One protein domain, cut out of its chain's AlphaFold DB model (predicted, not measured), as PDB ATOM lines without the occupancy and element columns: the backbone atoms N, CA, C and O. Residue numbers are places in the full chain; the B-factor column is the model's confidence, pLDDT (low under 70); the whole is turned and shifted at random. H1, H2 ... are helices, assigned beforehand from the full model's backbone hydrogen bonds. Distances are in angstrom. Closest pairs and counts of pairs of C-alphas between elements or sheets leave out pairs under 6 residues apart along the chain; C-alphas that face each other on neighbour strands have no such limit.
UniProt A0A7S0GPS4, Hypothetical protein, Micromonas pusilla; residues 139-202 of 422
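Overview. This is residues 139 to 202 of the 422 residues of the protein "Hypothetical protein" of Micromonas pusilla (UniProt A0A7S0GPS4). Two helices, H1 and H3, lie side by side and run the same way; H4 folds back along H3 on one side, and H2 crosses H3 steeply on the other side. H3 is in the middle and touches the other three helices, while H4 has contact with H3 alone. The printed part has 64 residues with four named helices, H1, H2, H3 and H4 in that order along the chain, and no named strand; the class is all helix. It is compact, with a radius of gyration of the C-alphas of 10.7 A, and spans 31 by 25 by 18 A along its three main axes.

Arrangement. H1, residues 139 to 155, and H2, residues 159 to 168, touch only at the corner by their tight link, and H1 does so with residues 150 to 153 alone. Their closest C-alphas, of Ala 153 and Gly 159, are 3.7 A apart, and the helices run opposite ways at a steep tilt of 60 degrees. H3, residues 174 to 185, is the hub, touching three other helices. H1 and H3 touch with 24 pairs of C-alphas within 8 A, the closest being those of Ala 149 and Ala 178 at 4.0 A; they run the same way at a shallow tilt of 19 degrees. H2 and H3 touch, with the closest C-alphas, of Ala 166 and Arg 177, 6.0 A apart, and run opposite ways at a steep tilt of 62 degrees. H3 and H4, residues 189 to 198, form a helical hairpin: they touch, with the closest C-alphas, of Val 183 and Ala 192, 5.4 A apart, and run opposite ways at a shallow tilt of 27 degrees. H4 is apart from H1 and from H2. The helix packing is mostly aligned, but only just: 2 of 3 touching pairs, the corner pair left out, are at a shallow tilt. In H1, H2, H3 and H4 every O i to N i+4 pair is within hydrogen-bond range.

Along the chain. H1 begins at C-alpha 139, (-41.294, -33.203, -47.957), and is 23.9 A from first to last C-alpha. H2 is 14.1 A long. H3 begins at C-alpha 174, (-45.877, -35.435, -38.172), and is 16.0 A long. H4 is 14.2 A long and ends at C-alpha 198, (-39.623, -22.664, -32.069).

Size, cuts and confidence. The two C-alphas farthest apart, those of Asp 139 and Asp 188, are 31.5 A apart. The C-alphas of Asp 139 and Ala 202, the first and last printed, are 11.8 A apart. The printed part has no cut, and its three links between helices are tight. The mean pLDDT of the printed part is 79.9; residue 142, residues 145 to 146 and residues 148 to 158 are under 70.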
ATOM      1  N   ASP A 139     -42.231 -32.217 -48.490       74.00
ATOM      2  CA  ASP A 139     -41.294 -33.203 -47.957       74.00
ATOM      3  C   ASP A 139     -40.212 -32.542 -47.094       74.00
ATOM      4  O   ASP A 139     -39.839 -33.098 -46.061       74.00
ATOM      5  N   ALA A 140     -39.786 -31.317 -47.425       75.00
ATOM      6  CA  ALA A 140     -38.913 -30.514 -46.569       75.00
ATOM      7  C   ALA A 140     -39.605 -30.104 -45.256       75.00
ATOM      8  O   ALA A 140     -39.039 -30.292 -44.180       75.00
ATOM      9  N   GLU A 141     -40.848 -29.611 -45.311       72.94
ATOM     10  CA  GLU A 141     -41.659 -29.300 -44.122       72.94
ATOM     11  C   GLU A 141     -41.898 -30.545 -43.261       72.94
ATOM     12  O   GLU A 141     -41.832 -30.501 -42.032       72.94
ATOM     13  N   ARG A 142     -42.155 -31.680 -43.913       69.56
ATOM     14  CA  ARG A 142     -42.359 -32.976 -43.277       69.56
ATOM     15  C   ARG A 142     -41.084 -33.463 -42.585       69.56
ATOM     16  O   ARG A 142     -41.126 -33.804 -41.406       69.56
ATOM     17  N   GLY A 143     -39.943 -33.400 -43.266       71.62
ATOM     18  CA  GLY A 143     -38.628 -33.711 -42.702       71.62
ATOM     19  C   GLY A 143     -38.239 -32.789 -41.541       71.62
ATOM     20  O   GLY A 143     -37.713 -33.255 -40.527       71.62
ATOM     21  N   ALA A 144     -38.562 -31.496 -41.626       73.50
ATOM     22  CA  ALA A 144     -38.351 -30.540 -40.542       73.50
ATOM     23  C   ALA A 144     -39.242 -30.853 -39.326       73.50
ATOM     24  O   ALA A 144     -38.753 -30.915 -38.200       73.50
ATOM     25  N   ALA A 145     -40.527 -31.149 -39.536       69.31
ATOM     26  CA  ALA A 145     -41.433 -31.549 -38.461       69.31
ATOM     27  C   ALA A 145     -41.041 -32.900 -37.836       69.31
ATOM     28  O   ALA A 145     -41.134 -33.066 -36.621       69.31
ATOM     29  N   ALA A 146     -40.572 -33.861 -38.637       69.25
ATOM     30  CA  ALA A 146     -40.099 -35.158 -38.161       69.25
ATOM     31  C   ALA A 146     -38.802 -35.048 -37.354       69.25
ATOM     32  O   ALA A 146     -38.688 -35.677 -36.303       69.25
ATOM     33  N   SER A 147     -37.841 -34.245 -37.816       71.25
ATOM     34  CA  SER A 147     -36.594 -34.002 -37.084       71.25
ATOM     35  C   SER A 147     -36.844 -33.228 -35.789       71.25
ATOM     36  O   SER A 147     -36.299 -33.623 -34.763       71.25
ATOM     37  N   ALA A 148     -37.744 -32.239 -35.791       69.56
ATOM     38  CA  ALA A 148     -38.182 -31.537 -34.583       69.56
ATOM     39  C   ALA A 148     -38.936 -32.457 -33.604       69.56
ATOM     40  O   ALA A 148     -38.717 -32.407 -32.397       69.56
ATOM     41  N   ALA A 149     -39.797 -33.350 -34.107       65.56
ATOM     42  CA  ALA A 149     -40.440 -34.364 -33.274       65.56
ATOM     43  C   ALA A 149     -39.409 -35.325 -32.667       65.56
ATOM     44  O   ALA A 149     -39.528 -35.701 -31.506       65.56
ATOM     45  N   ALA A 150     -38.401 -35.725 -33.446       66.75
ATOM     46  CA  ALA A 150     -37.344 -36.616 -32.994       66.75
ATOM     47  C   ALA A 150     -36.385 -35.940 -32.003       66.75
ATOM     48  O   ALA A 150     -35.934 -36.609 -31.077       66.75
ATOM     49  N   SER A 151     -36.083 -34.645 -32.156       69.25
ATOM     50  CA  SER A 151     -35.267 -33.889 -31.200       69.25
ATOM     51  C   SER A 151     -36.015 -33.677 -29.886       69.25
ATOM     52  O   SER A 151     -35.493 -34.062 -28.847       69.25
ATOM     53  N   ALA A 152     -37.275 -33.228 -29.937       66.94
ATOM     54  CA  ALA A 152     -38.120 -33.083 -28.747       66.94
ATOM     55  C   ALA A 152     -38.324 -34.427 -28.015       66.94
ATOM     56  O   ALA A 152     -38.343 -34.509 -26.789       66.94
ATOM     57  N   ALA A 153     -38.425 -35.526 -28.769       62.94
ATOM     58  CA  ALA A 153     -38.490 -36.877 -28.218       62.94
ATOM     59  C   ALA A 153     -37.146 -37.358 -27.623       62.94
ATOM     60  O   ALA A 153     -37.135 -38.196 -26.723       62.94
ATOM     61  N   ARG A 154     -36.001 -36.875 -28.118       60.16
ATOM     62  CA  ARG A 154     -34.668 -37.241 -27.605       60.16
ATOM     63  C   ARG A 154     -34.292 -36.464 -26.350       60.16
ATOM     64  O   ARG A 154     -33.719 -37.061 -25.447       60.16
ATOM     65  N   GLU A 155     -34.639 -35.182 -26.287       63.72
ATOM     66  CA  GLU A 155     -34.408 -34.324 -25.114       63.72
ATOM     67  C   GLU A 155     -35.125 -34.854 -23.867       63.72
ATOM     68  O   GLU A 155     -34.604 -34.768 -22.762       63.72
ATOM     69  N   THR A 156     -36.277 -35.499 -24.051       61.03
ATOM     70  CA  THR A 156     -37.121 -36.003 -22.960       61.03
ATOM     71  C   THR A 156     -36.738 -37.393 -22.443       61.03
ATOM     72  O   THR A 156     -37.341 -37.861 -21.482       61.03
ATOM     73  N   GLY A 157     -35.788 -38.107 -23.068       61.44
ATOM     74  CA  GLY A 157     -35.374 -39.473 -22.682       61.44
ATOM     75  C   GLY A 157     -36.442 -40.575 -22.874       61.44
ATOM     76  O   GLY A 157     -36.106 -41.730 -23.132       61.44
ATOM     77  N   GLU A 158     -37.730 -40.220 -22.851       67.62
ATOM     78  CA  GLU A 158     -38.906 -41.089 -23.006       67.62
ATOM     79  C   GLU A 158     -39.567 -40.991 -24.395       67.62
ATOM     80  O   GLU A 158     -40.709 -41.419 -24.601       67.62
ATOM     81  N   GLY A 159     -38.864 -40.448 -25.389       70.75
ATOM     82  CA  GLY A 159     -39.409 -40.151 -26.714       70.75
ATOM     83  C   GLY A 159     -40.176 -41.284 -27.391       70.75
ATOM     84  O   GLY A 159     -41.225 -41.068 -27.998       70.75
ATOM     85  N   ALA A 160     -39.706 -42.526 -27.258       74.75
ATOM     86  CA  ALA A 160     -40.387 -43.688 -27.828       74.75
ATOM     87  C   ALA A 160     -41.740 -43.976 -27.149       74.75
ATOM     88  O   ALA A 160     -42.690 -44.397 -27.817       74.75
ATOM     89  N   ALA A 161     -41.853 -43.735 -25.839       81.50
ATOM     90  CA  ALA A 161     -43.103 -43.875 -25.098       81.50
ATOM     91  C   ALA A 161     -44.081 -42.745 -25.452       81.50
ATOM     92  O   ALA A 161     -45.259 -43.015 -25.704       81.50
ATOM     93  N   LEU A 162     -43.591 -41.506 -25.575       82.75
ATOM     94  CA  LEU A 162     -44.391 -40.362 -26.022       82.75
ATOM     95  C   LEU A 162     -44.916 -40.555 -27.448       82.75
ATOM     96  O   LEU A 162     -46.103 -40.361 -27.695       82.75
ATOM     97  N   LEU A 163     -44.099 -41.048 -28.380       82.00
ATOM     98  CA  LEU A 163     -44.550 -41.340 -29.745       82.00
ATOM     99  C   LEU A 163     -45.596 -42.464 -29.797       82.00
ATOM    100  O   LEU A 163     -46.502 -42.425 -30.634       82.00
ATOM    101  N   ARG A 164     -45.515 -43.460 -28.902       83.56
ATOM    102  CA  ARG A 164     -46.562 -44.487 -28.752       83.56
ATOM    103  C   ARG A 164     -47.857 -43.886 -28.206       83.56
ATOM    104  O   ARG A 164     -48.915 -44.174 -28.762       83.56
ATOM    105  N   LYS A 165     -47.781 -43.013 -27.194       84.94
ATOM    106  CA  LYS A 165     -48.940 -42.261 -26.682       84.94
ATOM    107  C   LYS A 165     -49.554 -41.388 -27.780       84.94
ATOM    108  O   LYS A 165     -50.751 -41.477 -28.009       84.94
ATOM    109  N   ALA A 166     -48.748 -40.661 -28.553       83.81
ATOM    110  CA  ALA A 166     -49.216 -39.847 -29.676       83.81
ATOM    111  C   ALA A 166     -50.007 -40.676 -30.703       83.81
ATOM    112  O   ALA A 166     -51.071 -40.263 -31.162       83.81
ATOM    113  N   LYS A 167     -49.518 -41.879 -31.038       82.38
ATOM    114  CA  LYS A 167     -50.237 -42.821 -31.911       82.38
ATOM    115  C   LYS A 167     -51.540 -43.316 -31.282       82.38
ATOM    116  O   LYS A 167     -52.540 -43.406 -31.989       82.38
ATOM    117  N   ALA A 168     -51.550 -43.597 -29.977       82.94
ATOM    118  CA  ALA A 168     -52.767 -43.973 -29.253       82.94
ATOM    119  C   ALA A 168     -53.816 -42.846 -29.285       82.94
ATOM    120  O   ALA A 168     -54.991 -43.115 -29.521       82.94
ATOM    121  N   MET A 169     -53.376 -41.589 -29.183       80.56
ATOM    122  CA  MET A 169     -54.223 -40.401 -29.342       80.56
ATOM    123  C   MET A 169     -54.483 -40.021 -30.813       80.56
ATOM    124  O   MET A 169     -54.928 -38.914 -31.101       80.56
ATOM    125  N   ARG A 170     -54.195 -40.928 -31.763       73.12
ATOM    126  CA  ARG A 170     -54.433 -40.783 -33.214       73.12
ATOM    127  C   ARG A 170     -53.790 -39.540 -33.846       73.12
ATOM    128  O   ARG A 170     -54.298 -38.983 -34.825       73.12
ATOM    129  N   MET A 171     -52.622 -39.134 -33.344       80.69
ATOM    130  CA  MET A 171     -51.785 -38.085 -33.942       80.69
ATOM    131  C   MET A 171     -51.093 -38.617 -35.210       80.69
ATOM    132  O   MET A 171     -49.925 -39.017 -35.216       80.69
ATOM    133  N   ASN A 172     -51.855 -38.673 -36.304       77.50
ATOM    134  CA  ASN A 172     -51.432 -39.320 -37.549       77.50
ATOM    135  C   ASN A 172     -50.431 -38.478 -38.363       77.50
ATOM    136  O   ASN A 172     -49.591 -39.042 -39.066       77.50
ATOM    137  N   THR A 173     -50.475 -37.147 -38.246       84.75
ATOM    138  CA  THR A 173     -49.550 -36.234 -38.939       84.75
ATOM    139  C   THR A 173     -48.277 -35.997 -38.125       84.75
ATOM    140  O   THR A 173     -48.266 -36.111 -36.899       84.75
ATOM    141  N   GLU A 174     -47.178 -35.690 -38.811       82.50
ATOM    142  CA  GLU A 174     -45.877 -35.435 -38.172       82.50
ATOM    143  C   GLU A 174     -45.870 -34.141 -37.375       82.50
ATOM    144  O   GLU A 174     -45.405 -34.138 -36.242       82.50
ATOM    145  N   SER A 175     -46.511 -33.102 -37.903       85.50
ATOM    146  CA  SER A 175     -46.808 -31.855 -37.200       85.50
ATOM    147  C   SER A 175     -47.536 -32.099 -35.874       85.50
ATOM    148  O   SER A 175     -47.102 -31.602 -34.838       85.50
ATOM    149  N   ARG A 176     -48.586 -32.936 -35.851       88.12
ATOM    150  CA  ARG A 176     -49.307 -33.262 -34.605       88.12
ATOM    151  C   ARG A 176     -48.450 -34.031 -33.612       88.12
ATOM    152  O   ARG A 176     -48.535 -33.768 -32.418       88.12
ATOM    153  N   ARG A 177     -47.622 -34.968 -34.087       87.81
ATOM    154  CA  ARG A 177     -46.690 -35.697 -33.215       87.81
ATOM    155  C   ARG A 177     -45.624 -34.777 -32.632       87.81
ATOM    156  O   ARG A 177     -45.333 -34.913 -31.451       87.81
ATOM    157  N   ALA A 178     -45.090 -33.847 -33.423       87.69
ATOM    158  CA  ALA A 178     -44.101 -32.873 -32.972       87.69
ATOM    159  C   ALA A 178     -44.676 -31.975 -31.869       87.69
ATOM    160  O   ALA A 178     -44.122 -31.907 -30.776       87.69
ATOM    161  N   VAL A 179     -45.853 -31.390 -32.118       90.19
ATOM    162  CA  VAL A 179     -46.590 -30.579 -31.134       90.19
ATOM    163  C   VAL A 179     -46.885 -31.385 -29.869       90.19
ATOM    164  O   VAL A 179     -46.651 -30.898 -28.770       90.19
ATOM    165  N   PHE A 180     -47.351 -32.629 -30.003       91.25
ATOM    166  CA  PHE A 180     -47.632 -33.491 -28.854       91.25
ATOM    167  C   PHE A 180     -46.381 -33.772 -28.010       91.25
ATOM    168  O   PHE A 180     -46.456 -33.713 -26.786       91.25
ATOM    169  N   CYS A 181     -45.238 -34.059 -28.642       89.06
ATOM    170  CA  CYS A 181     -43.994 -34.326 -27.916       89.06
ATOM    171  C   CYS A 181     -43.516 -33.092 -27.147       89.06
ATOM    172  O   CYS A 181     -43.097 -33.240 -26.008       89.06
ATOM    173  N   VAL A 182     -43.643 -31.893 -27.724       90.31
ATOM    174  CA  VAL A 182     -43.301 -30.645 -27.023       90.31
ATOM    175  C   VAL A 182     -44.247 -30.392 -25.849       90.31
ATOM    176  O   VAL A 182     -43.798 -30.130 -24.744       90.31
ATOM    177  N   VAL A 183     -45.560 -30.523 -26.050       91.38
ATOM    178  CA  VAL A 183     -46.552 -30.221 -25.003       91.38
ATOM    179  C   VAL A 183     -46.474 -31.185 -23.821       91.38
ATOM    180  O   VAL A 183     -46.660 -30.754 -22.686       91.38
ATOM    181  N   MET A 184     -46.247 -32.475 -24.087       88.88
ATOM    182  CA  MET A 184     -46.163 -33.515 -23.052       88.88
ATOM    183  C   MET A 184     -44.760 -33.683 -22.470       88.88
ATOM    184  O   MET A 184     -44.617 -34.322 -21.434       88.88
ATOM    185  N   GLY A 185     -43.743 -33.193 -23.179       85.81
ATOM    186  CA  GLY A 185     -42.346 -33.227 -22.764       85.81
ATOM    187  C   GLY A 185     -41.913 -32.013 -21.950       85.81
ATOM    188  O   GLY A 185     -40.904 -32.094 -21.264       85.81
ATOM    189  N   ALA A 186     -42.662 -30.914 -22.031       88.19
ATOM    190  CA  ALA A 186     -42.374 -29.696 -21.291       88.19
ATOM    191  C   ALA A 186     -42.632 -29.861 -19.789       88.19
ATOM    192  O   ALA A 186     -43.633 -30.455 -19.377       88.19
ATOM    193  N   GLU A 187     -41.755 -29.271 -18.980       85.69
ATOM    194  CA  GLU A 187     -41.904 -29.231 -17.518       85.69
ATOM    195  C   GLU A 187     -42.929 -28.171 -17.087       85.69
ATOM    196  O   GLU A 187     -43.726 -28.400 -16.179       85.69
ATOM    197  N   ASP A 188     -42.943 -27.034 -17.793       89.75
ATOM    198  CA  ASP A 188     -43.741 -25.852 -17.473       89.75
ATOM    199  C   ASP A 188     -44.445 -25.262 -18.703       89.75
ATOM    200  O   ASP A 188     -44.066 -25.468 -19.857       89.75
ATOM    201  N   PHE A 189     -45.464 -24.426 -18.462       89.62
ATOM    202  CA  PHE A 189     -46.195 -23.738 -19.538       89.62
ATOM    203  C   PHE A 189     -45.316 -22.784 -20.361       89.62
ATOM    204  O   PHE A 189     -45.632 -22.527 -21.523       89.62
ATOM    205  N   ALA A 190     -44.259 -22.223 -19.765       90.44
ATOM    206  CA  ALA A 190     -43.341 -21.316 -20.449       90.44
ATOM    207  C   ALA A 190     -42.446 -22.081 -21.432       90.44
ATOM    208  O   ALA A 190     -42.355 -21.694 -22.594       90.44
ATOM    209  N   ASP A 191     -41.890 -23.207 -20.987       90.50
ATOM    210  CA  ASP A 191     -41.082 -24.101 -21.815       90.50
ATOM    211  C   ASP A 191     -41.905 -24.683 -22.975       90.50
ATOM    212  O   ASP A 191     -41.519 -24.599 -24.141       90.50
ATOM    213  N   ALA A 192     -43.133 -25.125 -22.689       92.06
ATOM    214  CA  ALA A 192     -44.064 -25.571 -23.721       92.06
ATOM    215  C   ALA A 192     -44.365 -24.476 -24.752       92.06
ATOM    216  O   ALA A 192     -44.424 -24.748 -25.951       92.06
ATOM    217  N   LEU A 193     -44.571 -23.232 -24.309       91.00
ATOM    218  CA  LEU A 193     -44.845 -22.110 -25.204       91.00
ATOM    219  C   LEU A 193     -43.642 -21.808 -26.101       91.00
ATOM    220  O   LEU A 193     -43.818 -21.640 -27.307       91.00
ATOM    221  N   ASP A 194     -42.440 -21.757 -25.532       90.50
ATOM    222  CA  ASP A 194     -41.219 -21.482 -26.284       90.50
ATOM    223  C   ASP A 194     -40.920 -22.616 -27.271       90.50
ATOM    224  O   ASP A 194     -40.633 -22.352 -28.440       90.50
ATOM    225  N   GLY A 195     -41.097 -23.874 -26.859       88.81
ATOM    226  CA  GLY A 195     -41.020 -25.033 -27.745       88.81
ATOM    227  C   GLY A 195     -42.029 -24.954 -28.897       88.81
ATOM    228  O   GLY A 195     -41.657 -25.148 -30.055       88.81
ATOM    229  N   LEU A 196     -43.287 -24.590 -28.609       90.00
ATOM    230  CA  LEU A 196     -44.346 -24.410 -29.613       90.00
ATOM    231  C   LEU A 196     -44.034 -23.307 -30.628       90.00
ATOM    232  O   LEU A 196     -44.347 -23.460 -31.809       90.00
ATOM    233  N   LEU A 197     -43.412 -22.213 -30.188       87.69
ATOM    234  CA  LEU A 197     -43.018 -21.099 -31.052       87.69
ATOM    235  C   LEU A 197     -41.755 -21.394 -31.874       87.69
ATOM    236  O   LEU A 197     -41.589 -20.817 -32.949       87.69
ATOM    237  N   ARG A 198     -40.874 -22.278 -31.390       87.00
ATOM    238  CA  ARG A 198     -39.623 -22.664 -32.069       87.00
ATOM    239  C   ARG A 198     -39.807 -23.755 -33.120       87.00
ATOM    240  O   ARG A 198     -38.924 -23.921 -33.960       87.00
ATOM    241  N   LEU A 199     -40.921 -24.490 -33.104       85.12
ATOM    242  CA  LEU A 199     -41.191 -25.502 -34.124       85.12
ATOM    243  C   LEU A 199     -41.298 -24.858 -35.523       85.12
ATOM    244  O   LEU A 199     -42.112 -23.949 -35.717       85.12
ATOM    245  N   PRO A 200     -40.557 -25.362 -36.530       77.94
ATOM    246  CA  PRO A 200     -40.619 -24.874 -37.907       77.94
ATOM    247  C   PRO A 200     -41.875 -25.410 -38.618       77.94
ATOM    248  O   PRO A 200     -41.794 -26.223 -39.534       77.94
ATOM    249  N   LEU A 201     -43.058 -24.995 -38.159       80.31
ATOM    250  CA  LEU A 201     -44.337 -25.393 -38.749       80.31
ATOM    251  C   LEU A 201     -44.785 -24.385 -39.804       80.31
ATOM    252  O   LEU A 201     -44.793 -23.175 -39.563       80.31
ATOM    253  N   ALA A 202     -45.250 -24.905 -40.938       80.12
ATOM    254  CA  ALA A 202     -45.905 -24.102 -41.960       80.12
ATOM    255  C   ALA A 202     -47.179 -23.442 -41.414       80.12
ATOM    256  O   ALA A 202     -47.809 -23.928 -40.473       80.12
TER     257      ALA A 202